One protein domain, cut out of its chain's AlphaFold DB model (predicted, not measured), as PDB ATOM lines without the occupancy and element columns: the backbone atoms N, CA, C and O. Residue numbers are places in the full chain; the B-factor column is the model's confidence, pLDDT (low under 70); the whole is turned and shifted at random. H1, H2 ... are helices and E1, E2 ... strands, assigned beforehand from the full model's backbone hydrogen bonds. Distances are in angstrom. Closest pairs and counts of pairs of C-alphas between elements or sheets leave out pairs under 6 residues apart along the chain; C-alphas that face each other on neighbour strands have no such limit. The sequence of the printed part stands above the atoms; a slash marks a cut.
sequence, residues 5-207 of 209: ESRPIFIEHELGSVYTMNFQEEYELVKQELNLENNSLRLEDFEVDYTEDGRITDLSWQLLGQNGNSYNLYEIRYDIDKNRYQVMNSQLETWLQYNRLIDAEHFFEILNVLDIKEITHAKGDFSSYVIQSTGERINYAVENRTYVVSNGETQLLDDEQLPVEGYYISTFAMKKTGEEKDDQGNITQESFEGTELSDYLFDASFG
ATOM      1  N   GLU A   5      -5.757 -24.741  29.547       74.25
ATOM      2  CA  GLU A   5      -5.282 -23.473  29.000       74.25
ATOM      3  C   GLU A   5      -3.770 -23.338  29.211       74.25
ATOM      4  O   GLU A   5      -3.233 -23.503  30.314       74.25
ATOM      5  N   SER A   6      -3.074 -23.014  28.128       79.88
ATOM      6  CA  SER A   6      -1.664 -22.640  28.164       79.88
ATOM      7  C   SER A   6      -1.467 -21.220  28.707       79.88
ATOM      8  O   SER A   6      -2.386 -20.402  28.771       79.88
ATOM      9  N   ARG A   7      -0.230 -20.894  29.101       88.25
ATOM     10  CA  ARG A   7       0.126 -19.496  29.382       88.25
ATOM     11  C   ARG A   7       0.097 -18.689  28.080       88.25
ATOM     12  O   ARG A   7       0.548 -19.224  27.069       88.25
ATOM     13  N   PRO A   8      -0.313 -17.407  28.120       92.94
ATOM     14  CA  PRO A   8      -0.310 -16.568  26.933       92.94
ATOM     15  C   PRO A   8       1.081 -16.463  26.303       92.94
ATOM     16  O   PRO A   8       2.077 -16.271  27.012       92.94
ATOM     17  N   ILE A   9       1.128 -16.556  24.978       96.00
ATOM     18  CA  ILE A   9       2.301 -16.248  24.158       96.00
ATOM     19  C   ILE A   9       2.143 -14.810  23.668       96.00
ATOM     20  O   ILE A   9       1.055 -14.417  23.250       96.00
ATOM     21  N   PHE A  10       3.211 -14.018  23.748       97.81
ATOM     22  CA  PHE A  10       3.218 -12.637  23.273       97.81
ATOM     23  C   PHE A  10       4.146 -12.508  22.073       97.81
ATOM     24  O   PHE A  10       5.277 -12.988  22.137       97.81
ATOM     25  N   ILE A  11       3.669 -11.847  21.021       97.94
ATOM     26  CA  ILE A  11       4.419 -11.613  19.784       97.94
ATOM     27  C   ILE A  11       4.441 -10.107  19.542       97.94
ATOM     28  O   ILE A  11       3.408  -9.514  19.245       97.94
ATOM     29  N   GLU A  12       5.602  -9.487  19.733       97.56
ATOM     30  CA  GLU A  12       5.785  -8.044  19.554       97.56
ATOM     31  C   GLU A  12       5.787  -7.712  18.059       97.56
ATOM     32  O   GLU A  12       6.622  -8.227  17.313       97.56
ATOM     33  N   HIS A  13       4.856  -6.864  17.629       96.31
ATOM     34  CA  HIS A  13       4.698  -6.478  16.230       96.31
ATOM     35  C   HIS A  13       3.852  -5.212  16.142       96.31
ATOM     36  O   HIS A  13       2.848  -5.111  16.833       96.31
ATOM     37  N   GLU A  14       4.253  -4.247  15.319       95.12
ATOM     38  CA  GLU A  14       3.526  -2.985  15.161       95.12
ATOM     39  C   GLU A  14       2.595  -3.060  13.949       95.12
ATOM     40  O   GLU A  14       3.043  -3.293  12.827       95.12
ATOM     41  N   LEU A  15       1.304  -2.819  14.176       95.12
ATOM     42  CA  LEU A  15       0.308  -2.797  13.111       95.12
ATOM     43  C   LEU A  15       0.273  -1.477  12.344       95.12
ATOM     44  O   LEU A  15       0.347  -0.383  12.905       95.12
ATOM     45  N   GLY A  16       0.067  -1.605  11.035       93.38
ATOM     46  CA  GLY A  16      -0.307  -0.497  10.168       93.38
ATOM     47  C   GLY A  16      -1.802  -0.175  10.219       93.38
ATOM     48  O   GLY A  16      -2.574  -0.711  11.012       93.38
ATOM     49  N   SER A  17      -2.227   0.705   9.314       96.81
ATOM     50  CA  SER A  17      -3.649   0.951   9.069       96.81
ATOM     51  C   SER A  17      -4.297  -0.257   8.394       96.81
ATOM     52  O   SER A  17      -3.684  -0.865   7.512       96.81
ATOM     53  N   VAL A  18      -5.572  -0.509   8.704       97.50
ATOM     54  CA  VAL A  18      -6.416  -1.514   8.037       97.50
ATOM     55  C   VAL A  18      -6.453  -1.339   6.508       97.50
ATOM     56  O   VAL A  18      -6.637  -2.301   5.776       97.50
ATOM     57  N   TYR A  19      -6.234  -0.118   6.005       97.25
ATOM     58  CA  TYR A  19      -6.218   0.189   4.567       97.25
ATOM     59  C   TYR A  19      -4.931  -0.216   3.852       97.25
ATOM     60  O   TYR A  19      -4.848  -0.112   2.630       97.25
ATOM     61  N   THR A  20      -3.894  -0.568   4.605       94.44
ATOM     62  CA  THR A  20      -2.547  -0.801   4.068       94.44
ATOM     63  C   THR A  20      -1.898  -2.071   4.586       94.44
ATOM     64  O   THR A  20      -0.928  -2.524   3.985       94.44
ATOM     65  N   MET A  21      -2.379  -2.612   5.706       93.88
ATOM     66  CA  MET A  21      -1.851  -3.846   6.266       93.88
ATOM     67  C   MET A  21      -2.183  -5.033   5.365       93.88
ATOM     68  O   MET A  21      -3.215  -5.053   4.694       93.88
ATOM     69  N   ASN A  22      -1.316  -6.037   5.394       95.00
ATOM     70  CA  ASN A  22      -1.534  -7.301   4.713       95.00
ATOM     71  C   ASN A  22      -1.917  -8.353   5.759       95.00
ATOM     72  O   ASN A  22      -1.054  -8.875   6.461       95.00
ATOM     73  N   PHE A  23      -3.208  -8.675   5.870       96.31
ATOM     74  CA  PHE A  23      -3.691  -9.631   6.871       96.31
ATOM     75  C   PHE A  23      -3.105 -11.037   6.693       96.31
ATOM     76  O   PHE A  23      -2.930 -11.757   7.672       96.31
ATOM     77  N   GLN A  24      -2.756 -11.420   5.462       96.81
ATOM     78  CA  GLN A  24      -2.088 -12.692   5.199       96.81
ATOM     79  C   GLN A  24      -0.652 -12.712   5.740       96.81
ATOM     80  O   GLN A  24      -0.224 -13.733   6.269       96.81
ATOM     81  N   GLU A  25       0.079 -11.595   5.671       96.75
ATOM     82  CA  GLU A  25       1.407 -11.494   6.299       96.75
ATOM     83  C   GLU A  25       1.311 -11.578   7.827       96.75
ATOM     84  O   GLU A  25       2.116 -12.274   8.445       96.75
ATOM     85  N   GLU A  26       0.295 -10.952   8.430       97.38
ATOM     86  CA  GLU A  26       0.043 -11.049   9.876       97.38
ATOM     87  C   GLU A  26      -0.295 -12.483  10.312       97.38
ATOM     88  O   GLU A  26       0.223 -12.987  11.312       97.38
ATOM     89  N   TYR A  27      -1.125 -13.179   9.532       97.75
ATOM     90  CA  TYR A  27      -1.445 -14.586   9.757       97.75
ATOM     91  C   TYR A  27      -0.206 -15.488   9.680       97.75
ATOM     92  O   TYR A  27       0.009 -16.315  10.573       97.75
ATOM     93  N   GLU A  28       0.630 -15.319   8.652       97.44
ATOM     94  CA  GLU A  28       1.856 -16.107   8.491       97.44
ATOM     95  C   GLU A  28       2.888 -15.810   9.588       97.44
ATOM     96  O   GLU A  28       3.510 -16.740  10.107       97.44
ATOM     97  N   LEU A  29       3.014 -14.549  10.019       97.19
ATOM     98  CA  LEU A  29       3.852 -14.163  11.158       97.19
ATOM     99  C   LEU A  29       3.420 -14.895  12.431       97.19
ATOM    100  O   LEU A  29       4.246 -15.522  13.100       97.19
ATOM    101  N   VAL A  30       2.122 -14.877  12.752       97.31
ATOM    102  CA  VAL A  30       1.610 -15.564  13.945       97.31
ATOM    103  C   VAL A  30       1.793 -17.081  13.829       97.31
ATOM    104  O   VAL A  30       2.200 -17.720  14.801       97.31
ATOM    105  N   LYS A  31       1.574 -17.678  12.651       96.88
ATOM    106  CA  LYS A  31       1.846 -19.108  12.421       96.88
ATOM    107  C   LYS A  31       3.302 -19.475  12.668       96.88
ATOM    108  O   LYS A  31       3.555 -20.488  13.322       96.88
ATOM    109  N   GLN A  32       4.234 -18.673  12.165       97.06
ATOM    110  CA  GLN A  32       5.665 -18.909  12.321       97.06
ATOM    111  C   GLN A  32       6.085 -18.838  13.796       97.06
ATOM    112  O   GLN A  32       6.744 -19.743  14.304       97.06
ATOM    113  N   GLU A  33       5.650 -17.807  14.521       96.94
ATOM    114  CA  GLU A  33       5.967 -17.636  15.946       96.94
ATOM    115  C   GLU A  33       5.396 -18.769  16.819       96.94
ATOM    116  O   GLU A  33       5.984 -19.166  17.830       96.94
ATOM    117  N   LEU A  34       4.276 -19.360  16.397       95.31
ATOM    118  CA  LEU A  34       3.662 -20.515  17.051       95.31
ATOM    119  C   LEU A  34       4.194 -21.873  16.550       95.31
ATOM    120  O   LEU A  34       3.823 -22.902  17.119       95.31
ATOM    121  N   ASN A  35       5.088 -21.899  15.553       95.44
ATOM    122  CA  ASN A  35       5.592 -23.104  14.872       95.44
ATOM    123  C   ASN A  35       4.465 -23.982  14.279       95.44
ATOM    124  O   ASN A  35       4.424 -25.200  14.487       95.44
ATOM    125  N   LEU A  36       3.503 -23.352  13.597       95.25
ATOM    126  CA  LEU A  36       2.312 -23.986  13.013       95.25
ATOM    127  C   LEU A  36       2.337 -24.031  11.478       95.25
ATOM    128  O   LEU A  36       1.308 -24.264  10.851       95.25
ATOM    129  N   GLU A  37       3.491 -23.831  10.844       92.06
ATOM    130  CA  GLU A  37       3.615 -23.690   9.386       92.06
ATOM    131  C   GLU A  37       3.205 -24.956   8.621       92.06
ATOM    132  O   GLU A  37       2.804 -24.887   7.464       92.06
ATOM    133  N   ASN A  38       3.283 -26.124   9.265       89.94
ATOM    134  CA  ASN A  38       2.883 -27.407   8.679       89.94
ATOM    135  C   ASN A  38       1.486 -27.864   9.129       89.94
ATOM    136  O   ASN A  38       1.082 -28.993   8.830       89.94
ATOM    137  N   ASN A  39       0.760 -27.031   9.877       91.69
ATOM    138  CA  ASN A  39      -0.552 -27.372  10.406       91.69
ATOM    139  C   ASN A  39      -1.635 -26.855   9.458       91.69
ATOM    140  O   ASN A  39      -1.631 -25.687   9.080       91.69
ATOM    141  N   SER A  40      -2.609 -27.705   9.132       93.06
ATOM    142  CA  SER A  40      -3.857 -27.226   8.533       93.06
ATOM    143  C   SER A  40      -4.689 -26.586   9.640       93.06
ATOM    144  O   SER A  40      -5.076 -27.261  10.600       93.06
ATOM    145  N   LEU A  41      -4.894 -25.277   9.523       97.69
ATOM    146  CA  LEU A  41      -5.654 -24.467  10.466       97.69
ATOM    147  C   LEU A  41      -6.923 -23.977   9.784       97.69
ATOM    148  O   LEU A  41      -6.899 -23.581   8.621       97.69
ATOM    149  N   ARG A  42      -8.027 -23.982  10.518       98.12
ATOM    150  CA  ARG A  42      -9.309 -23.451  10.060       98.12
ATOM    151  C   ARG A  42      -9.669 -22.200  10.835       98.12
ATOM    152  O   ARG A  42      -9.367 -22.128  12.026       98.12
ATOM    153  N   LEU A  43     -10.294 -21.240  10.164       98.38
ATOM    154  CA  LEU A  43     -10.803 -20.042  10.819       98.38
ATOM    155  C   LEU A  43     -12.113 -20.377  11.536       98.38
ATOM    156  O   LEU A  43     -13.018 -20.920  10.909       98.38
ATOM    157  N   GLU A  44     -12.206 -20.040  12.817       97.12
ATOM    158  CA  GLU A  44     -13.472 -20.072  13.561       97.12
ATOM    159  C   GLU A  44     -14.112 -18.689  13.643       97.12
ATOM    160  O   GLU A  44     -15.326 -18.565  13.548       97.12
ATOM    161  N   ASP A  45     -13.301 -17.654  13.829       98.06
ATOM    162  CA  ASP A  45     -13.792 -16.298  14.031       98.06
ATOM    163  C   ASP A  45     -12.726 -15.288  13.612       98.06
ATOM    164  O   ASP A  45     -11.526 -15.550  13.747       98.06
ATOM    165  N   PHE A  46     -13.159 -14.151  13.086       98.69
ATOM    166  CA  PHE A  46     -12.320 -13.014  12.732       98.69
ATOM    167  C   PHE A  46     -13.122 -11.737  12.937       98.69
ATOM    168  O   PHE A  46     -14.241 -11.638  12.433       98.69
ATOM    169  N   GLU A  47     -12.515 -10.746  13.582       98.75
ATOM    170  CA  GLU A  47     -13.088  -9.419  13.771       98.75
ATOM    171  C   GLU A  47     -11.983  -8.356  13.756       98.75
ATOM    172  O   GLU A  47     -10.910  -8.524  14.346       98.75
ATOM    173  N   VAL A  48     -12.249  -7.243  13.074       98.69
ATOM    174  CA  VAL A  48     -11.439  -6.027  13.156       98.69
ATOM    175  C   VAL A  48     -12.333  -4.797  13.205       98.69
ATOM    176  O   VAL A  48     -13.128  -4.546  12.292       98.69
ATOM    177  N   ASP A  49     -12.115  -3.993  14.240       98.56
ATOM    178  CA  ASP A  49     -12.743  -2.695  14.439       98.56
ATOM    179  C   ASP A  49     -11.742  -1.601  14.096       98.56
ATOM    180  O   ASP A  49     -10.576  -1.643  14.503       98.56
ATOM    181  N   TYR A  50     -12.188  -0.586  13.364       98.44
ATOM    182  CA  TYR A  50     -11.321   0.511  12.947       98.44
ATOM    183  C   TYR A  50     -12.079   1.825  12.761       98.44
ATOM    184  O   TYR A  50     -13.297   1.854  12.581       98.44
ATOM    185  N   THR A  51     -11.349   2.939  12.817       97.56
ATOM    186  CA  THR A  51     -11.887   4.290  12.600       97.56
ATOM    187  C   THR A  51     -11.833   4.717  11.130       97.56
ATOM    188  O   THR A  51     -11.200   4.058  10.309       97.56
ATOM    189  N   GLU A  52     -12.486   5.830  10.779       95.44
ATOM    190  CA  GLU A  52     -12.552   6.373   9.401       95.44
ATOM    191  C   GLU A  52     -11.193   6.638   8.733       95.44
ATOM    192  O   GLU A  52     -11.080   6.657   7.511       95.44
ATOM    193  N   ASP A  53     -10.147   6.856   9.528       95.75
ATOM    194  CA  ASP A  53      -8.771   7.042   9.064       95.75
ATOM    195  C   ASP A  53      -8.015   5.709   8.909       95.75
ATOM    196  O   ASP A  53      -6.832   5.695   8.559       95.75
ATOM    197  N   GLY A  54      -8.699   4.589   9.146       97.19
ATOM    198  CA  GLY A  54      -8.184   3.232   9.040       97.19
ATOM    199  C   GLY A  54      -7.326   2.799  10.224       97.19
ATOM    200  O   GLY A  54      -6.594   1.814  10.096       97.19
ATOM    201  N   ARG A  55      -7.350   3.521  11.350       97.81
ATOM    202  CA  ARG A  55      -6.677   3.092  12.580       97.81
ATOM    203  C   ARG A  55      -7.478   1.975  13.245       97.81
ATOM    204  O   ARG A  55      -8.655   2.147  13.545       97.81
ATOM    205  N   ILE A  56      -6.809   0.861  13.509       98.19
ATOM    206  CA  ILE A  56      -7.381  -0.304  14.188       98.19
ATOM    207  C   ILE A  56      -7.601   0.029  15.667       98.19
ATOM    208  O   ILE A  56      -6.749   0.648  16.311       98.19
ATOM    209  N   THR A  57      -8.757  -0.354  16.192       97.62
ATOM    210  CA  THR A  57      -9.135  -0.208  17.604       97.62
ATOM    211  C   THR A  57      -9.333  -1.545  18.298       97.62
ATOM    212  O   THR A  57      -9.093  -1.615  19.499       97.62
ATOM    213  N   ASP A  58      -9.711  -2.583  17.553       98.25
ATOM    214  CA  ASP A  58      -9.715  -3.971  18.010       98.25
ATOM    215  C   ASP A  58      -9.349  -4.887  16.837       98.25
ATOM    216  O   ASP A  58      -9.648  -4.577  15.682       98.25
ATOM    217  N   LEU A  59      -8.645  -5.978  17.125       98.69
ATOM    218  CA  LEU A  59      -8.309  -7.006  16.149       98.69
ATOM    219  C   LEU A  59      -8.187  -8.339  16.871       98.69
ATOM    220  O   LEU A  59      -7.319  -8.520  17.738       98.69
ATOM    221  N   SER A  60      -9.014  -9.293  16.465       98.62
ATOM    222  CA  SER A  60      -8.952 -10.649  16.980       98.62
ATOM    223  C   SER A  60      -9.344 -11.684  15.938       98.62
ATOM    224  O   SER A  60     -10.070 -11.412  14.985       98.62
ATOM    225  N   TRP A  61      -8.811 -12.890  16.103       98.62
ATOM    226  CA  TRP A  61      -9.247 -14.049  15.342       98.62
ATOM    227  C   TRP A  61      -8.985 -15.344  16.102       98.62
ATOM    228  O   TRP A  61      -8.176 -15.411  17.034       98.62
ATOM    229  N   GLN A  62      -9.679 -16.395  15.687       98.50
ATOM    230  CA  GLN A  62      -9.594 -17.718  16.280       98.50
ATOM    231  C   GLN A  62      -9.259 -18.762  15.220       98.50
ATOM    232  O   GLN A  62      -9.891 -18.834  14.164       98.50
ATOM    233  N   LEU A  63      -8.257 -19.590  15.518       98.00
ATOM    234  CA  LEU A  63      -7.822 -20.686  14.654       98.00
ATOM    235  C   LEU A  63      -8.035 -22.030  15.338       98.00
ATOM    236  O   LEU A  63      -7.740 -22.190  16.522       98.00
ATOM    237  N   LEU A  64      -8.453 -23.024  14.563       97.25
ATOM    238  CA  LEU A  64      -8.580 -24.406  15.003       97.25
ATOM    239  C   LEU A  64      -7.649 -25.315  14.216       97.25
ATOM    240  O   LEU A  64      -7.715 -25.382  12.990       97.25
ATOM    241  N   GLY A  65      -6.816 -26.064  14.932       96.12
ATOM    242  CA  GLY A  65      -6.009 -27.143  14.371       96.12
ATOM    243  C   GLY A  65      -6.473 -28.498  14.892       96.12
ATOM    244  O   GLY A  65      -6.633 -28.678  16.099       96.12
ATOM    245  N   GLN A  66      -6.654 -29.478  14.010       93.06
ATOM    246  CA  GLN A  66      -6.960 -30.845  14.437       93.06
ATOM    247  C   GLN A  66      -5.701 -31.553  14.962       93.06
ATOM    248  O   GLN A  66      -4.681 -31.629  14.278       93.06
ATOM    249  N   ASN A  67      -5.791 -32.129  16.161       89.25
ATOM    250  CA  ASN A  67      -4.720 -32.874  16.816       89.25
ATOM    251  C   ASN A  67      -5.207 -34.285  17.190       89.25
ATOM    252  O   ASN A  67      -5.650 -34.558  18.307       89.25
ATOM    253  N   GLY A  68      -5.171 -35.202  16.220       89.00
ATOM    254  CA  GLY A  68      -5.734 -36.542  16.383       89.00
ATOM    255  C   GLY A  68      -7.257 -36.495  16.558       89.00
ATOM    256  O   GLY A  68      -7.976 -36.169  15.615       89.00
ATOM    257  N   ASN A  69      -7.735 -36.838  17.758       89.44
ATOM    258  CA  ASN A  69      -9.164 -36.848  18.101       89.44
ATOM    259  C   ASN A  69      -9.628 -35.583  18.840       89.44
ATOM    260  O   ASN A  69     -10.799 -35.504  19.195       89.44
ATOM    261  N   SER A  70      -8.725 -34.642  19.110       93.94
ATOM    262  CA  SER A  70      -9.029 -33.364  19.749       93.94
ATOM    263  C   SER A  70      -8.686 -32.203  18.819       93.94
ATOM    264  O   SER A  70      -8.140 -32.387  17.726       93.94
ATOM    265  N   TYR A  71      -9.018 -30.999  19.263       95.25
ATOM    266  CA  TYR A  71      -8.749 -29.750  18.570       95.25
ATOM    267  C   TYR A  71      -7.891 -28.858  19.455       95.25
ATOM    268  O   TYR A  71      -8.052 -28.845  20.671       95.25
ATOM    269  N   ASN A  72      -6.988 -28.111  18.842       95.69
ATOM    270  CA  ASN A  72      -6.302 -27.003  19.481       95.69
ATOM    271  C   ASN A  72      -6.980 -25.717  19.009       95.69
ATOM    272  O   ASN A  72      -7.015 -25.474  17.801       95.69
ATOM    273  N   LEU A  73      -7.491 -24.919  19.941       97.06
ATOM    274  CA  LEU A  73      -7.990 -23.573  19.691       97.06
ATOM    275  C   LEU A  73      -6.875 -22.574  19.997       97.06
ATOM    276  O   LEU A  73      -6.227 -22.660  21.040       97.06
ATOM    277  N   TYR A  74      -6.654 -21.640  19.081       97.69
ATOM    278  CA  TYR A  74      -5.751 -20.510  19.245       97.69
ATOM    279  C   TYR A  74      -6.585 -19.235  19.190       97.69
ATOM    280  O   TYR A  74      -7.088 -18.879  18.129       97.69
ATOM    281  N   GLU A  75      -6.731 -18.560  20.324       98.25
ATOM    282  CA  GLU A  75      -7.365 -17.249  20.412       98.25
ATOM    283  C   GLU A  75      -6.288 -16.178  20.305       98.25
ATOM    284  O   GLU A  75      -5.409 -16.082  21.165       98.25
ATOM    285  N   ILE A  76      -6.339 -15.391  19.237       98.62
ATOM    286  CA  ILE A  76      -5.321 -14.406  18.894       98.62
ATOM    287  C   ILE A  76      -5.973 -13.034  18.992       98.62
ATOM    288  O   ILE A  76      -6.973 -12.765  18.335       98.62
ATOM    289  N   ARG A  77      -5.433 -12.174  19.854       98.38
ATOM    290  CA  ARG A  77      -5.920 -10.803  20.058       98.38
ATOM    291  C   ARG A  77      -4.756  -9.841  20.007       98.38
ATOM    292  O   ARG A  77      -3.702 -10.137  20.571       98.38
ATOM    293  N   TYR A  78      -4.934  -8.695  19.373       98.44
ATOM    294  CA  TYR A  78      -3.911  -7.662  19.357       98.44
ATOM    295  C   TYR A  78      -4.130  -6.653  20.489       98.44
ATOM    296  O   TYR A  78      -5.203  -6.079  20.645       98.44
ATOM    297  N   ASP A  79      -3.096  -6.431  21.295       97.75
ATOM    298  CA  ASP A  79      -3.076  -5.421  22.350       97.75
ATOM    299  C   ASP A  79      -2.549  -4.104  21.763       97.75
ATOM    300  O   ASP A  79      -1.336  -3.912  21.635       97.75
ATOM    301  N   ILE A  80      -3.472  -3.211  21.392       96.12
ATOM    302  CA  ILE A  80      -3.174  -1.927  20.734       96.12
ATOM    303  C   ILE A  80      -2.248  -1.052  21.590       96.12
ATOM    304  O   ILE A  80      -1.323  -0.437  21.068       96.12
ATOM    305  N   ASP A  81      -2.443  -1.030  22.912       96.06
ATOM    306  CA  ASP A  81      -1.641  -0.201  23.817       96.06
ATOM    307  C   ASP A  81      -0.207  -0.727  23.977       96.06
ATOM    308  O   ASP A  81       0.711   0.033  24.306       96.06
ATOM    309  N   LYS A  82      -0.009  -2.038  23.787       97.44
ATOM    310  CA  LYS A  82       1.293  -2.698  23.945       97.44
ATOM    311  C   LYS A  82       1.982  -3.052  22.630       97.44
ATOM    312  O   LYS A  82       3.124  -3.489  22.699       97.44
ATOM    313  N   ASN A  83       1.336  -2.847  21.482       97.06
ATOM    314  CA  ASN A  83       1.839  -3.188  20.147       97.06
ATOM    315  C   ASN A  83       2.307  -4.642  20.020       97.06
ATOM    316  O   ASN A  83       3.460  -4.929  19.683       97.06
ATOM    317  N   ARG A  84       1.419  -5.575  20.368       98.00
ATOM    318  CA  ARG A  84       1.734  -7.002  20.319       98.00
ATOM    319  C   ARG A  84       0.494  -7.867  20.241       98.00
ATOM    320  O   ARG A  84      -0.539  -7.539  20.822       98.00
ATOM    321  N   TYR A  85       0.643  -9.043  19.654       98.50
ATOM    322  CA  TYR A  85      -0.340 -10.104  19.797       98.50
ATOM    323  C   TYR A  85      -0.233 -10.777  21.161       98.50
ATOM    324  O   TYR A  85       0.856 -10.983  21.702       98.50
ATOM    325  N   GLN A  86      -1.385 -11.171  21.684       98.19
ATOM    326  CA  GLN A  86      -1.546 -12.132  22.756       98.19
ATOM    327  C   GLN A  86      -2.259 -13.359  22.189       98.19
ATOM    328  O   GLN A  86      -3.379 -13.260  21.691       98.19
ATOM    329  N   VAL A  87      -1.617 -14.516  22.310       98.06
ATOM    330  CA  VAL A  87      -2.168 -15.797  21.873       98.06
ATOM    331  C   VAL A  87      -2.449 -16.665  23.086       98.06
ATOM    332  O   VAL A  87      -1.541 -16.959  23.870       98.06
ATOM    333  N   MET A  88      -3.695 -17.100  23.232       97.44
ATOM    334  CA  MET A  88      -4.077 -18.160  24.160       97.44
ATOM    335  C   MET A  88      -4.310 -19.445  23.381       97.44
ATOM    336  O   MET A  88      -4.971 -19.442  22.350       97.44
ATOM    337  N   ASN A  89      -3.747 -20.548  23.867       95.12
ATOM    338  CA  ASN A  89      -4.004 -21.869  23.309       95.12
ATOM    339  C   ASN A  89      -4.730 -22.741  24.333       95.12
ATOM    340  O   ASN A  89      -4.292 -22.824  25.488       95.12
ATOM    341  N   SER A  90      -5.784 -23.406  23.874       94.44
ATOM    342  CA  SER A  90      -6.526 -24.411  24.626       94.44
ATOM    343  C   SER A  90      -6.749 -25.673  23.792       94.44
ATOM    344  O   SER A  90      -6.674 -25.660  22.560       94.44
ATOM    345  N   GLN A  91      -6.992 -26.791  24.473       94.81
ATOM    346  CA  GLN A  91      -7.353 -28.056  23.838       94.81
ATOM    347  C   GLN A  91      -8.827 -28.374  24.089       94.81
ATOM    348  O   GLN A  91      -9.282 -28.321  25.226       94.81
ATOM    349  N   LEU A  92      -9.536 -28.769  23.033       93.12
ATOM    350  CA  LEU A  92     -10.961 -29.073  23.035       93.12
ATOM    351  C   LEU A  92     -11.192 -30.521  22.586       93.12
ATOM    352  O   LEU A  92     -10.601 -30.986  21.611       93.12
ATOM    353  N   GLU A  93     -12.076 -31.250  23.266       92.25
ATOM    354  CA  GLU A  93     -12.409 -32.635  22.889       92.25
ATOM    355  C   GLU A  93     -13.273 -32.711  21.624       92.25
ATOM    356  O   GLU A  93     -13.167 -33.660  20.849       92.25
ATOM    357  N   THR A  94     -14.156 -31.733  21.418       89.69
ATOM    358  CA  THR A  94     -15.122 -31.735  20.319       89.69
ATOM    359  C   THR A  94     -15.267 -30.350  19.710       89.69
ATOM    360  O   THR A  94     -15.207 -29.343  20.406       89.69
ATOM    361  N   TRP A  95     -15.495 -30.322  18.397       93.31
ATOM    362  CA  TRP A  95     -15.877 -29.126  17.657       93.31
ATOM    363  C   TRP A  95     -16.815 -29.532  16.523       93.31
ATOM    364  O   TRP A  95     -16.399 -30.178  15.560       93.31
ATOM    365  N   LEU A  96     -18.113 -29.266  16.681       89.19
ATOM    366  CA  LEU A  96     -19.144 -29.852  15.815       89.19
ATOM    367  C   LEU A  96     -19.086 -29.299  14.387       89.19
ATOM    368  O   LEU A  96     -19.326 -30.039  13.432       89.19
ATOM    369  N   GLN A  97     -18.733 -28.023  14.244       91.06
ATOM    370  CA  GLN A  97     -18.694 -27.318  12.969       91.06
ATOM    371  C   GLN A  97     -17.341 -27.376  12.251       91.06
ATOM    372  O   GLN A  97     -17.251 -26.867  11.142       91.06
ATOM    373  N   TYR A  98     -16.310 -28.047  12.790       93.12
ATOM    374  CA  TYR A  98     -14.940 -28.010  12.238       93.12
ATOM    375  C   TYR A  98     -14.867 -28.279  10.725       93.12
ATOM    376  O   TYR A  98     -14.195 -27.569   9.982       93.12
ATOM    377  N   ASN A  99     -15.615 -29.274  10.242       92.62
ATOM    378  CA  ASN A  99     -15.624 -29.643   8.822       92.62
ATOM    379  C   ASN A  99     -16.287 -28.598   7.909       92.62
ATOM    380  O   ASN A  99     -16.113 -28.667   6.694       92.62
ATOM    381  N   ARG A 100     -17.063 -27.670   8.476       94.56
ATOM    382  CA  ARG A 100     -17.723 -26.571   7.762       94.56
ATOM    383  C   ARG A 100     -16.870 -25.311   7.719       94.56
ATOM    384  O   ARG A 100     -17.196 -24.435   6.933       94.56
ATOM    385  N   LEU A 101     -15.818 -25.214   8.528       97.25
ATOM    386  CA  LEU A 101     -14.968 -24.029   8.589       97.25
ATOM    387  C   LEU A 101     -14.073 -23.916   7.354       97.25
ATOM    388  O   LEU A 101     -13.656 -24.935   6.800       97.25
ATOM    389  N   ILE A 102     -13.763 -22.700   6.934       97.44
ATOM    390  CA  ILE A 102     -12.809 -22.419   5.865       97.44
ATOM    391  C   ILE A 102     -11.375 -22.695   6.330       97.44
ATOM    392  O   ILE A 102     -11.047 -22.575   7.512       97.44
ATOM    393  N   ASP A 103     -10.516 -23.074   5.387       97.56
ATOM    394  CA  ASP A 103      -9.072 -23.040   5.594       97.56
ATOM    395  C   ASP A 103      -8.603 -21.598   5.872       97.56
ATOM    396  O   ASP A 103      -8.982 -20.660   5.169       97.56
ATOM    397  N   ALA A 104      -7.816 -21.401   6.929       98.06
ATOM    398  CA  ALA A 104      -7.455 -20.058   7.370       98.06
ATOM    399  C   ALA A 104      -6.560 -19.322   6.359       98.06
ATOM    400  O   ALA A 104      -6.735 -18.120   6.180       98.06
ATOM    401  N   GLU A 105      -5.656 -20.022   5.665       96.75
ATOM    402  CA  GLU A 105      -4.816 -19.411   4.625       96.75
ATOM    403  C   GLU A 105      -5.700 -18.882   3.493       96.75
ATOM    404  O   GLU A 105      -5.604 -17.712   3.123       96.75
ATOM    405  N   HIS A 106      -6.657 -19.700   3.045       96.12
ATOM    406  CA  HIS A 106      -7.606 -19.296   2.011       96.12
ATOM    407  C   HIS A 106      -8.473 -18.092   2.422       96.12
ATOM    408  O   HIS A 106      -8.724 -17.197   1.614       96.12
ATOM    409  N   PHE A 107      -8.905 -18.025   3.685       97.62
ATOM    410  CA  PHE A 107      -9.643 -16.867   4.193       97.62
ATOM    411  C   PHE A 107      -8.839 -15.565   4.080       97.62
ATOM    412  O   PHE A 107      -9.359 -14.568   3.576       97.62
ATOM    413  N   PHE A 108      -7.578 -15.563   4.524       97.19
ATOM    414  CA  PHE A 108      -6.750 -14.355   4.497       97.19
ATOM    415  C   PHE A 108      -6.354 -13.941   3.072       97.19
ATOM    416  O   PHE A 108      -6.259 -12.745   2.793       97.19
ATOM    417  N   GLU A 109      -6.211 -14.895   2.145       94.19
ATOM    418  CA  GLU A 109      -6.080 -14.600   0.711       94.19
ATOM    419  C   GLU A 109      -7.298 -13.840   0.171       94.19
ATOM    420  O   GLU A 109      -7.150 -12.859  -0.560       94.19
ATOM    421  N   ILE A 110      -8.508 -14.270   0.538       93.56
ATOM    422  CA  ILE A 110      -9.752 -13.626   0.101       93.56
ATOM    423  C   ILE A 110      -9.916 -12.251   0.744       93.56
ATOM    424  O   ILE A 110     -10.301 -11.303   0.061       93.56
ATOM    425  N   LEU A 111      -9.595 -12.110   2.032       95.38
ATOM    426  CA  LEU A 111      -9.645 -10.818   2.714       95.38
ATOM    427  C   LEU A 111      -8.740  -9.785   2.020       95.38
ATOM    428  O   LEU A 111      -9.149  -8.640   1.843       95.38
ATOM    429  N   ASN A 112      -7.566 -10.205   1.539       91.81
ATOM    430  CA  ASN A 112      -6.636  -9.359   0.783       91.81
ATOM    431  C   ASN A 112      -7.150  -8.905  -0.596       91.81
ATOM    432  O   ASN A 112      -6.601  -7.966  -1.174       91.81
ATOM    433  N   VAL A 113      -8.178  -9.556  -1.152       91.12
ATOM    434  CA  VAL A 113      -8.819  -9.129  -2.409       91.12
ATOM    435  C   VAL A 113      -9.736  -7.923  -2.188       91.12
ATOM    436  O   VAL A 113      -9.983  -7.156  -3.119       91.12
ATOM    437  N   LEU A 114     -10.259  -7.746  -0.973       93.56
ATOM    438  CA  LEU A 114     -11.196  -6.672  -0.670       93.56
ATOM    439  C   LEU A 114     -10.463  -5.330  -0.554       93.56
ATOM    440  O   LEU A 114      -9.581  -5.161   0.286       93.56
ATOM    441  N   ASP A 115     -10.877  -4.333  -1.341       94.56
ATOM    442  CA  ASP A 115     -10.435  -2.949  -1.136       94.56
ATOM    443  C   ASP A 115     -11.172  -2.364   0.076       94.56
ATOM    444  O   ASP A 115     -12.232  -1.745  -0.036       94.56
ATOM    445  N   ILE A 116     -10.613  -2.594   1.267       96.62
ATOM    446  CA  ILE A 116     -11.208  -2.166   2.538       96.62
ATOM    447  C   ILE A 116     -11.474  -0.659   2.538       96.62
ATOM    448  O   ILE A 116     -12.503  -0.216   3.042       96.62
ATOM    449  N   LYS A 117     -10.594   0.140   1.925       96.62
ATOM    450  CA  LYS A 117     -10.747   1.593   1.876       96.62
ATOM    451  C   LYS A 117     -11.926   2.010   1.003       96.62
ATOM    452  O   LYS A 117     -12.702   2.881   1.402       96.62
ATOM    453  N   GLU A 118     -12.075   1.403  -0.172       95.50
ATOM    454  CA  GLU A 118     -13.240   1.627  -1.030       95.50
ATOM    455  C   GLU A 118     -14.533   1.198  -0.327       95.50
ATOM    456  O   GLU A 118     -15.504   1.960  -0.316       95.50
ATOM    457  N   ILE A 119     -14.527   0.034   0.334       95.19
ATOM    458  CA  ILE A 119     -15.667  -0.477   1.106       95.19
ATOM    459  C   ILE A 119     -16.060   0.505   2.212       95.19
ATOM    460  O   ILE A 119     -17.244   0.816   2.356       95.19
ATOM    461  N   THR A 120     -15.094   1.025   2.974       96.50
ATOM    462  CA  THR A 120     -15.354   2.015   4.025       96.50
ATOM    463  C   THR A 120     -15.975   3.286   3.452       96.50
ATOM    464  O   THR A 120     -17.034   3.713   3.910       96.50
ATOM    465  N   HIS A 121     -15.374   3.865   2.409       95.25
ATOM    466  CA  HIS A 121     -15.894   5.085   1.790       95.25
ATOM    467  C   HIS A 121     -17.297   4.901   1.198       95.25
ATOM    468  O   HIS A 121     -18.116   5.817   1.263       95.25
ATOM    469  N   ALA A 122     -17.601   3.725   0.641       94.56
ATOM    470  CA  ALA A 122     -18.912   3.423   0.074       94.56
ATOM    471  C   ALA A 122     -20.035   3.393   1.127       94.56
ATOM    472  O   ALA A 122     -21.201   3.584   0.772       94.56
ATOM    473  N   LYS A 123     -19.703   3.173   2.408       94.88
ATOM    474  CA  LYS A 123     -20.663   3.231   3.521       94.88
ATOM    475  C   LYS A 123     -20.963   4.668   3.958       94.88
ATOM    476  O   LYS A 123     -22.032   4.906   4.501       94.88
ATOM    477  N   GLY A 124     -20.085   5.628   3.670       93.69
ATOM    478  CA  GLY A 124     -20.226   7.032   4.071       93.69
ATOM    479  C   GLY A 124     -19.506   7.362   5.379       93.69
ATOM    480  O   GLY A 124     -18.719   6.558   5.874       93.69
ATOM    481  N   ASP A 125     -19.771   8.551   5.922       92.88
ATOM    482  CA  ASP A 125     -19.006   9.133   7.033       92.88
ATOM    483  C   ASP A 125     -19.504   8.621   8.399       92.88
ATOM    484  O   ASP A 125     -20.516   9.092   8.932       92.88
ATOM    485  N   PHE A 126     -18.782   7.662   8.980       96.06
ATOM    486  CA  PHE A 126     -19.017   7.115  10.318       96.06
ATOM    487  C   PHE A 126     -17.715   7.094  11.113       96.06
ATOM    488  O   PHE A 126     -16.634   6.957  10.561       96.06
ATOM    489  N   SER A 127     -17.806   7.176  12.439       92.56
ATOM    490  CA  SER A 127     -16.611   7.208  13.290       92.56
ATOM    491  C   SER A 127     -15.906   5.856  13.421       92.56
ATOM    492  O   SER A 127     -14.749   5.817  13.832       92.56
ATOM    493  N   SER A 128     -16.607   4.754  13.146       96.50
ATOM    494  CA  SER A 128     -16.114   3.392  13.347       96.50
ATOM    495  C   SER A 128     -16.793   2.419  12.385       96.50
ATOM    496  O   SER A 128     -17.947   2.614  11.993       96.50
ATOM    497  N   TYR A 129     -16.052   1.382  12.011       98.50
ATOM    498  CA  TYR A 129     -16.435   0.337  11.077       98.50
ATOM    499  C   TYR A 129     -15.909  -1.007  11.573       98.50
ATOM    500  O   TYR A 129     -14.923  -1.051  12.308       98.50
ATOM    501  N   VAL A 130     -16.556  -2.079  11.123       98.56
ATOM    502  CA  VAL A 130     -16.235  -3.458  11.496       98.56
ATOM    503  C   VAL A 130     -16.144  -4.321  10.243       98.56
ATOM    504  O   VAL A 130     -16.942  -4.161   9.308       98.56
ATOM    505  N   ILE A 131     -15.179  -5.238  10.226       98.56
ATOM    506  CA  ILE A 131     -15.133  -6.390   9.318       98.56
ATOM    507  C   ILE A 131     -15.135  -7.647  10.188       98.56
ATOM    508  O   ILE A 131     -14.294  -7.761  11.073       98.56
ATOM    509  N   GLN A 132     -16.040  -8.590   9.921       98.12
ATOM    510  CA  GLN A 132     -16.136  -9.836  10.687       98.12
ATOM    511  C   GLN A 132     -16.456 -11.056   9.812       98.12
ATOM    512  O   GLN A 132     -17.043 -10.926   8.734       98.12
ATOM    513  N   SER A 133     -16.110 -12.254  10.282       97.88
ATOM    514  CA  SER A 133     -16.447 -13.535   9.646       97.88
ATOM    515  C   SER A 133     -16.431 -14.672  10.664       97.88
ATOM    516  O   SER A 133     -15.527 -14.736  11.489       97.88
ATOM    517  N   THR A 134     -17.372 -15.614  10.555       93.50
ATOM    518  CA  THR A 134     -17.427 -16.811  11.415       93.50
ATOM    519  C   THR A 134     -16.751 -18.041  10.806       93.50
ATOM    520  O   THR A 134     -16.943 -19.152  11.291       93.50
ATOM    521  N   GLY A 135     -16.028 -17.907   9.689       95.25
ATOM    522  CA  GLY A 135     -15.342 -19.013   9.000       95.25
ATOM    523  C   GLY A 135     -16.234 -20.168   8.508       95.25
ATOM    524  O   GLY A 135     -15.792 -20.983   7.704       95.25
ATOM    525  N   GLU A 136     -17.488 -20.260   8.942       96.06
ATOM    526  CA  GLU A 136     -18.403 -21.360   8.700       96.06
ATOM    527  C   GLU A 136     -19.060 -21.234   7.327       96.06
ATOM    528  O   GLU A 136     -19.568 -20.182   6.934       96.06
ATOM    529  N   ARG A 137     -19.121 -22.351   6.597       95.06
ATOM    530  CA  ARG A 137     -19.914 -22.438   5.375       95.06
ATOM    531  C   ARG A 137     -21.399 -22.465   5.716       95.06
ATOM    532  O   ARG A 137     -21.869 -23.393   6.391       95.06
ATOM    533  N   ILE A 138     -22.152 -21.494   5.212       92.19
ATOM    534  CA  ILE A 138     -23.581 -21.327   5.487       92.19
ATOM    535  C   ILE A 138     -24.423 -21.361   4.214       92.19
ATOM    536  O   ILE A 138     -23.943 -21.130   3.108       92.19
ATOM    537  N   ASN A 139     -25.713 -21.642   4.394       91.12
ATOM    538  CA  ASN A 139     -26.726 -21.376   3.384       91.12
ATOM    539  C   ASN A 139     -27.228 -19.943   3.606       91.12
ATOM    540  O   ASN A 139     -27.946 -19.671   4.569       91.12
ATOM    541  N   TYR A 140     -26.764 -19.027   2.765       85.50
ATOM    542  CA  TYR A 140     -27.059 -17.609   2.846       85.50
ATOM    543  C   TYR A 140     -28.372 -17.313   2.115       85.50
ATOM    544  O   TYR A 140     -28.507 -17.561   0.917       85.50
ATOM    545  N   ALA A 141     -29.346 -16.788   2.851       85.19
ATOM    546  CA  ALA A 141     -30.696 -16.503   2.361       85.19
ATOM    547  C   ALA A 141     -31.211 -15.134   2.838       85.19
ATOM    548  O   ALA A 141     -32.419 -14.918   2.912       85.19
ATOM    549  N   VAL A 142     -30.304 -14.244   3.246       80.62
ATOM    550  CA  VAL A 142     -30.660 -12.930   3.784       80.62
ATOM    551  C   VAL A 142     -30.714 -11.917   2.644       80.62
ATOM    552  O   VAL A 142     -29.763 -11.787   1.883       80.62
ATOM    553  N   GLU A 143     -31.821 -11.189   2.535       78.75
ATOM    554  CA  GLU A 143     -31.976 -10.085   1.582       78.75
ATOM    555  C   GLU A 143     -31.236  -8.847   2.118       78.75
ATOM    556  O   GLU A 143     -31.793  -8.033   2.853       78.75
ATOM    557  N   ASN A 144     -29.949  -8.741   1.788       81.19
ATOM    558  CA  ASN A 144     -29.062  -7.624   2.118       81.19
ATOM    559  C   ASN A 144     -28.226  -7.245   0.891       81.19
ATOM    560  O   ASN A 144     -28.180  -7.973  -0.100       81.19
ATOM    561  N   ARG A 145     -27.488  -6.128   0.971       84.25
ATOM    562  CA  ARG A 145     -26.487  -5.775  -0.045       84.25
ATOM    563  C   ARG A 145     -25.357  -6.813  -0.038       84.25
ATOM    564  O   ARG A 145     -24.396  -6.695   0.718       84.25
ATOM    565  N   THR A 146     -25.509  -7.820  -0.889       90.81
ATOM    566  CA  THR A 146     -24.663  -9.012  -0.933       90.81
ATOM    567  C   THR A 146     -23.835  -9.002  -2.205       90.81
ATOM    568  O   THR A 146     -24.352  -8.756  -3.292       90.81
ATOM    569  N   TYR A 147     -22.546  -9.279  -2.080       92.56
ATOM    570  CA  TYR A 147     -21.609  -9.373  -3.186       92.56
ATOM    571  C   TYR A 147     -21.053 -10.785  -3.270       92.56
ATOM    572  O   TYR A 147     -20.874 -11.441  -2.252       92.56
ATOM    573  N   VAL A 148     -20.727 -11.240  -4.471       92.25
ATOM    574  CA  VAL A 148     -19.940 -12.452  -4.695       92.25
ATOM    575  C   VAL A 148     -18.530 -12.038  -5.078       92.25
ATOM    576  O   VAL A 148     -18.339 -11.243  -6.000       92.25
ATOM    577  N   VAL A 149     -17.550 -12.583  -4.367       91.69
ATOM    578  CA  VAL A 149     -16.126 -12.442  -4.649       91.69
ATOM    579  C   VAL A 149     -15.705 -13.618  -5.521       91.69
ATOM    580  O   VAL A 149     -15.784 -14.776  -5.108       91.69
ATOM    581  N   SER A 150     -15.273 -13.345  -6.749       86.94
ATOM    582  CA  SER A 150     -14.763 -14.379  -7.653       86.94
ATOM    583  C   SER A 150     -13.689 -13.810  -8.570       86.94
ATOM    584  O   SER A 150     -13.822 -12.700  -9.072       86.94
ATOM    585  N   ASN A 151     -12.608 -14.567  -8.791       82.06
ATOM    586  CA  ASN A 151     -11.488 -14.165  -9.655       82.06
ATOM    587  C   ASN A 151     -10.891 -12.778  -9.330       82.06
ATOM    588  O   ASN A 151     -10.435 -12.081 -10.232       82.06
ATOM    589  N   GLY A 152     -10.892 -12.379  -8.056       79.31
ATOM    590  CA  GLY A 152     -10.374 -11.074  -7.635       79.31
ATOM    591  C   GLY A 152     -11.339  -9.898  -7.833       79.31
ATOM    592  O   GLY A 152     -10.951  -8.760  -7.596       79.31
ATOM    593  N   GLU A 153     -12.576 -10.146  -8.267       84.19
ATOM    594  CA  GLU A 153     -13.595  -9.117  -8.487       84.19
ATOM    595  C   GLU A 153     -14.796  -9.321  -7.559       84.19
ATOM    596  O   GLU A 153     -15.142 -10.452  -7.202       84.19
ATOM    597  N   THR A 154     -15.464  -8.220  -7.205       89.44
ATOM    598  CA  THR A 154     -16.725  -8.227  -6.456       89.44
ATOM    599  C   THR A 154     -17.892  -7.903  -7.387       89.44
ATOM    600  O   THR A 154     -17.846  -6.960  -8.178       89.44
ATOM    601  N   GLN A 155     -18.955  -8.703  -7.322       90.44
ATOM    602  CA  GLN A 155     -20.158  -8.521  -8.139       90.44
ATOM    603  C   GLN A 155     -21.392  -8.518  -7.246       90.44
ATOM    604  O   GLN A 155     -21.535  -9.395  -6.401       90.44
ATOM    605  N   LEU A 156     -22.276  -7.533  -7.417       91.56
ATOM    606  CA  LEU A 156     -23.529  -7.472  -6.663       91.56
ATOM    607  C   LEU A 156     -24.408  -8.675  -7.025       91.56
ATOM    608  O   LEU A 156     -24.623  -8.953  -8.205       91.56
ATOM    609  N   LEU A 157     -24.907  -9.363  -6.003       89.69
ATOM    610  CA  LEU A 157     -25.813 -10.490  -6.140       89.69
ATOM    611  C   LEU A 157     -27.262  -9.996  -6.244       89.69
ATOM    612  O   LEU A 157     -27.675  -9.133  -5.473       89.69
ATOM    613  N   ASP A 158     -28.022 -10.547  -7.189       86.19
ATOM    614  CA  ASP A 158     -29.471 -10.337  -7.267       86.19
ATOM    615  C   ASP A 158     -30.182 -11.240  -6.245       86.19
ATOM    616  O   ASP A 158     -29.851 -12.423  -6.128       86.19
ATOM    617  N   ASP A 159     -31.179 -10.709  -5.535       84.06
ATOM    618  CA  ASP A 159     -31.978 -11.454  -4.556       84.06
ATOM    619  C   ASP A 159     -32.636 -12.704  -5.183       84.06
ATOM    620  O   ASP A 159     -32.808 -13.722  -4.512       84.06
ATOM    621  N   GLU A 160     -32.924 -12.696  -6.495       85.44
ATOM    622  CA  GLU A 160     -33.437 -13.869  -7.229       85.44
ATOM    623  C   GLU A 160     -32.445 -15.049  -7.315       85.44
ATOM    624  O   GLU A 160     -32.806 -16.145  -7.761       85.44
ATOM    625  N   GLN A 161     -31.177 -14.827  -6.959       84.75
ATOM    626  CA  GLN A 161     -30.130 -15.848  -6.936       84.75
ATOM    627  C   GLN A 161     -29.979 -16.512  -5.562       84.75
ATOM    628  O   GLN A 161     -29.225 -17.479  -5.447       84.75
ATOM    629  N   LEU A 162     -30.687 -16.021  -4.541       86.75
ATOM    630  CA  LEU A 162     -30.740 -16.637  -3.221       86.75
ATOM    631  C   LEU A 162     -31.656 -17.883  -3.222       86.75
ATOM    632  O   LEU A 162     -32.633 -17.943  -3.973       86.75
ATOM    633  N   PRO A 163     -31.396 -18.881  -2.355       90.31
ATOM    634  CA  PRO A 163     -30.263 -18.962  -1.438       90.31
ATOM    635  C   PRO A 163     -28.952 -19.373  -2.126       90.31
ATOM    636  O   PRO A 163     -28.948 -20.132  -3.098       90.31
ATOM    637  N   VAL A 164     -27.832 -18.932  -1.553       90.94
ATOM    638  CA  VAL A 164     -26.471 -19.266  -2.000       90.94
ATOM    639  C   VAL A 164     -25.721 -19.951  -0.868       90.94
ATOM    640  O   VAL A 164     -25.716 -19.468   0.258       90.94
ATOM    641  N   GLU A 165     -25.072 -21.079  -1.141       93.19
ATOM    642  CA  GLU A 165     -24.181 -21.709  -0.165       93.19
ATOM    643  C   GLU A 165     -22.765 -21.155  -0.313       93.19
ATOM    644  O   GLU A 165     -22.213 -21.165  -1.408       93.19
ATOM    645  N   GLY A 166     -22.142 -20.723   0.777       94.81
ATOM    646  CA  GLY A 166     -20.793 -20.175   0.730       94.81
ATOM    647  C   GLY A 166     -20.286 -19.756   2.097       94.81
ATOM    648  O   GLY A 166     -20.950 -19.941   3.118       94.81
ATOM    649  N   TYR A 167     -19.087 -19.205   2.094       96.06
ATOM    650  CA  TYR A 167     -18.535 -18.470   3.223       96.06
ATOM    651  C   TYR A 167     -18.794 -16.981   3.020       96.06
ATOM    652  O   TYR A 167     -19.097 -16.560   1.901       96.06
ATOM    653  N   TYR A 168     -18.674 -16.182   4.076       95.25
ATOM    654  CA  TYR A 168     -18.938 -14.753   3.985       95.25
ATOM    655  C   TYR A 168     -18.018 -13.927   4.877       95.25
ATOM    656  O   TYR A 168     -17.566 -14.387   5.920       95.25
ATOM    657  N   ILE A 169     -17.771 -12.689   4.456       97.38
ATOM    658  CA  ILE A 169     -17.234 -11.611   5.287       97.38
ATOM    659  C   ILE A 169     -18.317 -10.542   5.367       97.38
ATOM    660  O   ILE A 169     -18.797 -10.068   4.338       97.38
ATOM    661  N   SER A 170     -18.691 -10.157   6.580       97.12
ATOM    662  CA  SER A 170     -19.604  -9.048   6.829       97.12
ATOM    663  C   SER A 170     -18.824  -7.774   7.094       97.12
ATOM    664  O   SER A 170     -17.823  -7.774   7.805       97.12
ATOM    665  N   THR A 171     -19.321  -6.664   6.561       97.62
ATOM    666  CA  THR A 171     -18.784  -5.329   6.835       97.62
ATOM    667  C   THR A 171     -19.917  -4.375   7.173       97.62
ATOM    668  O   THR A 171     -20.935  -4.341   6.477       97.62
ATOM    669  N   PHE A 172     -19.751  -3.549   8.196       97.50
ATOM    670  CA  PHE A 172     -20.760  -2.564   8.585       97.50
ATOM    671  C   PHE A 172     -20.117  -1.341   9.228       97.50
ATOM    672  O   PHE A 172     -18.970  -1.371   9.666       97.50
ATOM    673  N   ALA A 173     -20.858  -0.241   9.228       97.81
ATOM    674  CA  ALA A 173     -20.498   0.960   9.958       97.81
ATOM    675  C   ALA A 173     -21.190   0.972  11.325       97.81
ATOM    676  O   ALA A 173     -22.287   0.430  11.482       97.81
ATOM    677  N   MET A 174     -20.573   1.627  12.302       97.12
ATOM    678  CA  MET A 174     -21.115   1.786  13.647       97.12
ATOM    679  C   MET A 174     -21.744   3.162  13.797       97.12
ATOM    680  O   MET A 174     -21.070   4.192  13.882       97.12
ATOM    681  N   LYS A 175     -23.072   3.190  13.847       95.56
ATOM    682  CA  LYS A 175     -23.838   4.415  14.041       95.56
ATOM    683  C   LYS A 175     -24.084   4.646  15.520       95.56
ATOM    684  O   LYS A 175     -24.686   3.817  16.196       95.56
ATOM    685  N   LYS A 176     -23.689   5.814  16.016       93.56
ATOM    686  CA  LYS A 176     -23.996   6.232  17.385       93.56
ATOM    687  C   LYS A 176     -25.504   6.429  17.563       93.56
ATOM    688  O   LYS A 176     -26.127   7.209  16.842       93.56
ATOM    689  N   THR A 177     -26.081   5.741  18.540       94.25
ATOM    690  CA  THR A 177     -27.516   5.770  18.866       94.25
ATOM    691  C   THR A 177     -27.817   6.479  20.178       94.25
ATOM    692  O   THR A 177     -28.942   6.933  20.382       94.25
ATOM    693  N   GLY A 178     -26.825   6.610  21.060       92.69
ATOM    694  CA  GLY A 178     -27.001   7.215  22.373       92.69
ATOM    695  C   GLY A 178     -25.699   7.730  22.972       92.69
ATOM    696  O   GLY A 178     -24.604   7.318  22.592       92.69
ATOM    697  N   GLU A 179     -25.847   8.658  23.912       95.56
ATOM    698  CA  GLU A 179     -24.770   9.230  24.713       95.56
ATOM    699  C   GLU A 179     -25.334   9.596  26.087       95.56
ATOM    700  O   GLU A 179     -26.329  10.321  26.173       95.56
ATOM    701  N   GLU A 180     -24.695   9.117  27.149       94.56
ATOM    702  CA  GLU A 180     -24.965   9.541  28.521       94.56
ATOM    703  C   GLU A 180     -23.846  10.459  29.011       94.56
ATOM    704  O   GLU A 180     -22.671  10.265  28.681       94.56
ATOM    705  N   LYS A 181     -24.221  11.475  29.798       96.56
ATOM    706  CA  LYS A 181     -23.290  12.439  30.389       96.56
ATOM    707  C   LYS A 181     -23.471  12.539  31.891       96.56
ATOM    708  O   LYS A 181     -24.596  12.450  32.380       96.56
ATOM    709  N   ASP A 182     -22.373  12.799  32.593       94.19
ATOM    710  CA  ASP A 182     -22.408  13.198  33.997       94.19
ATOM    711  C   ASP A 182     -22.926  14.642  34.177       94.19
ATOM    712  O   ASP A 182     -23.128  15.395  33.218       94.19
ATOM    713  N   ASP A 183     -23.120  15.046  35.435       94.44
ATOM    714  CA  ASP A 183     -23.578  16.395  35.803       94.44
ATOM    715  C   ASP A 183     -22.594  17.509  35.380       94.44
ATOM    716  O   ASP A 183     -22.953  18.690  35.364       94.44
ATOM    717  N   GLN A 184     -21.346  17.158  35.053       93.25
ATOM    718  CA  GLN A 184     -20.303  18.061  34.563       93.25
ATOM    719  C   GLN A 184     -20.254  18.127  33.026       93.25
ATOM    720  O   GLN A 184     -19.520  18.953  32.478       93.25
ATOM    721  N   GLY A 185     -21.058  17.318  32.333       92.50
ATOM    722  CA  GLY A 185     -21.136  17.253  30.878       92.50
ATOM    723  C   GLY A 185     -20.102  16.334  30.221       92.50
ATOM    724  O   GLY A 185     -19.977  16.378  28.994       92.50
ATOM    725  N   ASN A 186     -19.377  15.512  30.985       94.00
ATOM    726  CA  ASN A 186     -18.467  14.509  30.432       94.00
ATOM    727  C   ASN A 186     -19.253  13.282  29.976       94.00
ATOM    728  O   ASN A 186     -20.177  12.848  30.660       94.00
ATOM    729  N   ILE A 187     -18.863  12.707  28.840       93.00
ATOM    730  CA  ILE A 187     -19.454  11.471  28.321       93.00
ATOM    731  C   ILE A 187     -19.058  10.311  29.238       93.00
ATOM    732  O   ILE A 187     -17.872  10.091  29.478       93.00
ATOM    733  N   THR A 188     -20.048   9.576  29.739       94.12
ATOM    734  CA  THR A 188     -19.847   8.389  30.586       94.12
ATOM    735  C   THR A 188     -20.162   7.094  29.855       94.12
ATOM    736  O   THR A 188     -19.617   6.051  30.208       94.12
ATOM    737  N   GLN A 189     -21.038   7.152  28.851       91.75
ATOM    738  CA  GLN A 189     -21.416   6.001  28.045       91.75
ATOM    739  C   GLN A 189     -21.830   6.442  26.645       91.75
ATOM    740  O   GLN A 189     -22.476   7.475  26.466       91.75
ATOM    741  N   GLU A 190     -21.502   5.619  25.660       92.50
ATOM    742  CA  GLU A 190     -21.971   5.744  24.287       92.50
ATOM    743  C   GLU A 190     -22.590   4.417  23.855       92.50
ATOM    744  O   GLU A 190     -22.158   3.346  24.286       92.50
ATOM    745  N   SER A 191     -23.617   4.499  23.016       91.50
ATOM    746  CA  SER A 191     -24.294   3.338  22.441       91.50
ATOM    747  C   SER A 191     -24.198   3.399  20.926       91.50
ATOM    748  O   SER A 191     -24.353   4.476  20.342       91.50
ATOM    749  N   PHE A 192     -23.987   2.245  20.297       93.75
ATOM    750  CA  PHE A 192     -23.822   2.118  18.853       93.75
ATOM    751  C   PHE A 192     -24.692   0.985  18.297       93.75
ATOM    752  O   PHE A 192     -24.996   0.024  19.003       93.75
ATOM    753  N   GLU A 193     -25.107   1.113  17.038       94.75
ATOM    754  CA  GLU A 193     -25.784   0.074  16.257       94.75
ATOM    755  C   GLU A 193     -25.047  -0.151  14.931       94.75
ATOM    756  O   GLU A 193     -24.584   0.808  14.307       94.75
ATOM    757  N   GLY A 194     -24.962  -1.410  14.490       95.06
ATOM    758  CA  GLY A 194     -24.459  -1.739  13.160       95.06
ATOM    759  C   GLY A 194     -25.416  -1.243  12.074       95.06
ATOM    760  O   GLY A 194     -26.633  -1.416  12.168       95.06
ATOM    761  N   THR A 195     -24.877  -0.611  11.038       95.50
ATOM    762  CA  THR A 195     -25.630  -0.080   9.899       95.50
ATOM    763  C   THR A 195     -24.828  -0.204   8.604       95.50
ATOM    764  O   THR A 195     -23.652  -0.560   8.632       95.50
ATOM    765  N   GLU A 196     -25.452   0.071   7.456       95.19
ATOM    766  CA  GLU A 196     -24.804  -0.049   6.138       95.19
ATOM    767  C   GLU A 196     -24.122  -1.419   5.939       95.19
ATOM    768  O   GLU A 196     -22.987  -1.518   5.464       95.19
ATOM    769  N   LEU A 197     -24.807  -2.492   6.357       94.94
ATOM    770  CA  LEU A 197     -24.305  -3.859   6.255       94.94
ATOM    771  C   LEU A 197     -24.075  -4.234   4.787       94.94
ATOM    772  O   LEU A 197     -24.880  -3.936   3.900       94.94
ATOM    773  N   SER A 198     -22.944  -4.870   4.518       95.44
ATOM    774  CA  SER A 198     -22.656  -5.494   3.233       95.44
ATOM    775  C   SER A 198     -21.913  -6.794   3.460       95.44
ATOM    776  O   SER A 198     -20.927  -6.802   4.201       95.44
ATOM    777  N   ASP A 199     -22.376  -7.846   2.798       95.44
ATOM    778  CA  ASP A 199     -21.821  -9.189   2.917       95.44
ATOM    779  C   ASP A 199     -21.109  -9.584   1.623       95.44
ATOM    780  O   ASP A 199     -21.598  -9.324   0.525       95.44
ATOM    781  N   TYR A 200     -19.941 -10.204   1.758       95.38
ATOM    782  CA  TYR A 200     -19.082 -10.632   0.658       95.38
ATOM    783  C   TYR A 200     -18.974 -12.151   0.694       95.38
ATOM    784  O   TYR A 200     -18.264 -12.701   1.531       95.38
ATOM    785  N   LEU A 201     -19.705 -12.819  -0.196       95.00
ATOM    786  CA  LEU A 201     -19.740 -14.267  -0.344       95.00
ATOM    787  C   LEU A 201     -18.574 -14.768  -1.192       95.00
ATOM    788  O   LEU A 201     -18.310 -14.234  -2.267       95.00
ATOM    789  N   PHE A 202     -17.935 -15.847  -0.759       93.75
ATOM    790  CA  PHE A 202     -16.876 -16.540  -1.496       93.75
ATOM    791  C   PHE A 202     -17.098 -18.051  -1.463       93.75
ATOM    792  O   PHE A 202     -17.851 -18.575  -0.635       93.75
ATOM    793  N   ASP A 203     -16.510 -18.741  -2.443       93.56
ATOM    794  CA  ASP A 203     -16.814 -20.139  -2.777       93.56
ATOM    795  C   ASP A 203     -18.321 -20.411  -2.907       93.56
ATOM    796  O   ASP A 203     -18.850 -21.455  -2.494       93.56
ATOM    797  N   ALA A 204     -19.009 -19.427  -3.492       91.94
ATOM    798  CA  ALA A 204     -20.445 -19.419  -3.684       91.94
ATOM    799  C   ALA A 204     -20.883 -20.554  -4.623       91.94
ATOM    800  O   ALA A 204     -20.457 -20.647  -5.776       91.94
ATOM    801  N   SER A 205     -21.786 -21.393  -4.128       90.94
ATOM    802  CA  SER A 205     -22.495 -22.418  -4.879       90.94
ATOM    803  C   SER A 205     -23.966 -22.035  -4.971       90.94
ATOM    804  O   SER A 205     -24.676 -21.952  -3.967       90.94
ATOM    805  N   PHE A 206     -24.427 -21.814  -6.197       86.69
ATOM    806  CA  PHE A 206     -25.818 -21.503  -6.501       86.69
ATOM    807  C   PHE A 206     -26.603 -22.806  -6.649       86.69
ATOM    808  O   PHE A 206     -26.141 -23.729  -7.323       86.69
ATOM    809  N   GLY A 207     -27.779 -22.894  -6.027       71.50
ATOM    810  CA  GLY A 207     -28.670 -24.035  -6.234       71.50
ATOM    811  C   GLY A 207     -29.052 -24.187  -7.712       71.50
ATOM    812  O   GLY A 207     -29.195 -23.195  -8.430       71.50
TER     813      GLY A 207
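What this domain is: This is residues 5 to 207 of the 209 residues of an uncharacterized protein of Peribacillus simplex (UniProt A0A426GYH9). A large, twisted sheet arches round three short helices, H1, H2 and H3, which lie together on its same face, while its other face has no named helix. At one end of the wall are E1 and E5, at the other the small hairpin of E8 and E9; between them the long hairpin of E10 and E11 passes the helices and reaches far out with its turn, residues 182 to 186. The printed part has 203 residues, with three named helices and eleven named strands in the order E1 H1 E2 E3 E4 E5 H2 H3 E6 E7 E8 E9 E10 E11, of the class mixed, helices and strands. The sheet is branched and mixed: E8 and E11 are parallel, the other neighbour pairs antiparallel. The whole is compact, with a radius of gyration of the C-alphas of 18.3 A, and spans 57 by 47 by 30 A.

How they stand to each other: Begin in the sheet with E2, residues 41 to 51, E3, residues 56 to 67, E4, residues 70 to 79, and E5, residues 84 to 92: a meander, each strand the antiparallel neighbour of the one before, and three hairpins. Look for N 44 and O 62, 2.9 A apart, N 63 and O 74, 2.9 A, and N 75 and O 88, 2.8 A. Beside E5 runs the edge strand E1, residues 9 to 12, antiparallel, with N 11 and O 85 at 3.0 A. On the other side of E2 from E3 you find E6, residues 128 to 133, with N 48 and O 131 at 2.9 A. E6 is the antiparallel neighbour of E10, residues 164 to 181, with N 132 and O 170 at 2.9 A. E10 has three neighbours: E6 and the edge strand E7, residues 138 to 140, on one side, and E11, residues 187 to 206, on the other; N 140 and O 164 are 2.8 A apart, N 171 and O 198 2.9 A. E8, residues 146 to 150, runs parallel to E11, with N 149 and O 201 at 2.8 A, and forms a hairpin with the edge strand E9, residues 153 to 156, with N 148 and O 155 at 2.8 A. H1, residues 23 to 33, H2, residues 104 to 111, and H3, residues 116 to 123, are on the same face of the sheet. H1 and H2 touch, opposite ways at a shallow tilt of 24 degrees; their closest C-alphas are those of Gln 24 and Phe 108, 5.0 A. H2 comes closest to E2 at the C-alphas of Arg 42 and Ala 104, 4.7 A. H3 has a height over the sheet of 8.9 A and is over E6 and, only just, with 3 of its C-alphas, over E10. H1 and H3 are apart. In H1, H2 and H3 every O i to N i+4 pair is within hydrogen-bond range.

Where its parts are: Find C-alpha 9 at (2.301, -16.248, 24.158), where E1 begins. H1 is 15.5 A long, E2 29.5 A, E3 32.8 A, E4 28.7 A and E5 25.6 A. Find C-alpha 164 at (-26.471, -19.266, -2.000); from there E10 runs 45.4 A, and it bends by 74 degrees at residue 167. E11 runs 48.4 A to C-alpha 206 at (-25.818, -21.503, -6.501), and bends by 68 degrees at residue 203. E2 bends by 63 degrees at residue 44.

The domain as a whole: The two C-alphas farthest apart are those of Gly 68 and Gln 184, 59.4 A. The sheet's C-alphas lie up to 12.7 A off its best plane. The printed part, residues 5 to 207, has no cut; the link from E5 to H2, 11 residues, is long. The mean pLDDT of the printed part is 94.1, and no printed residue is under 70.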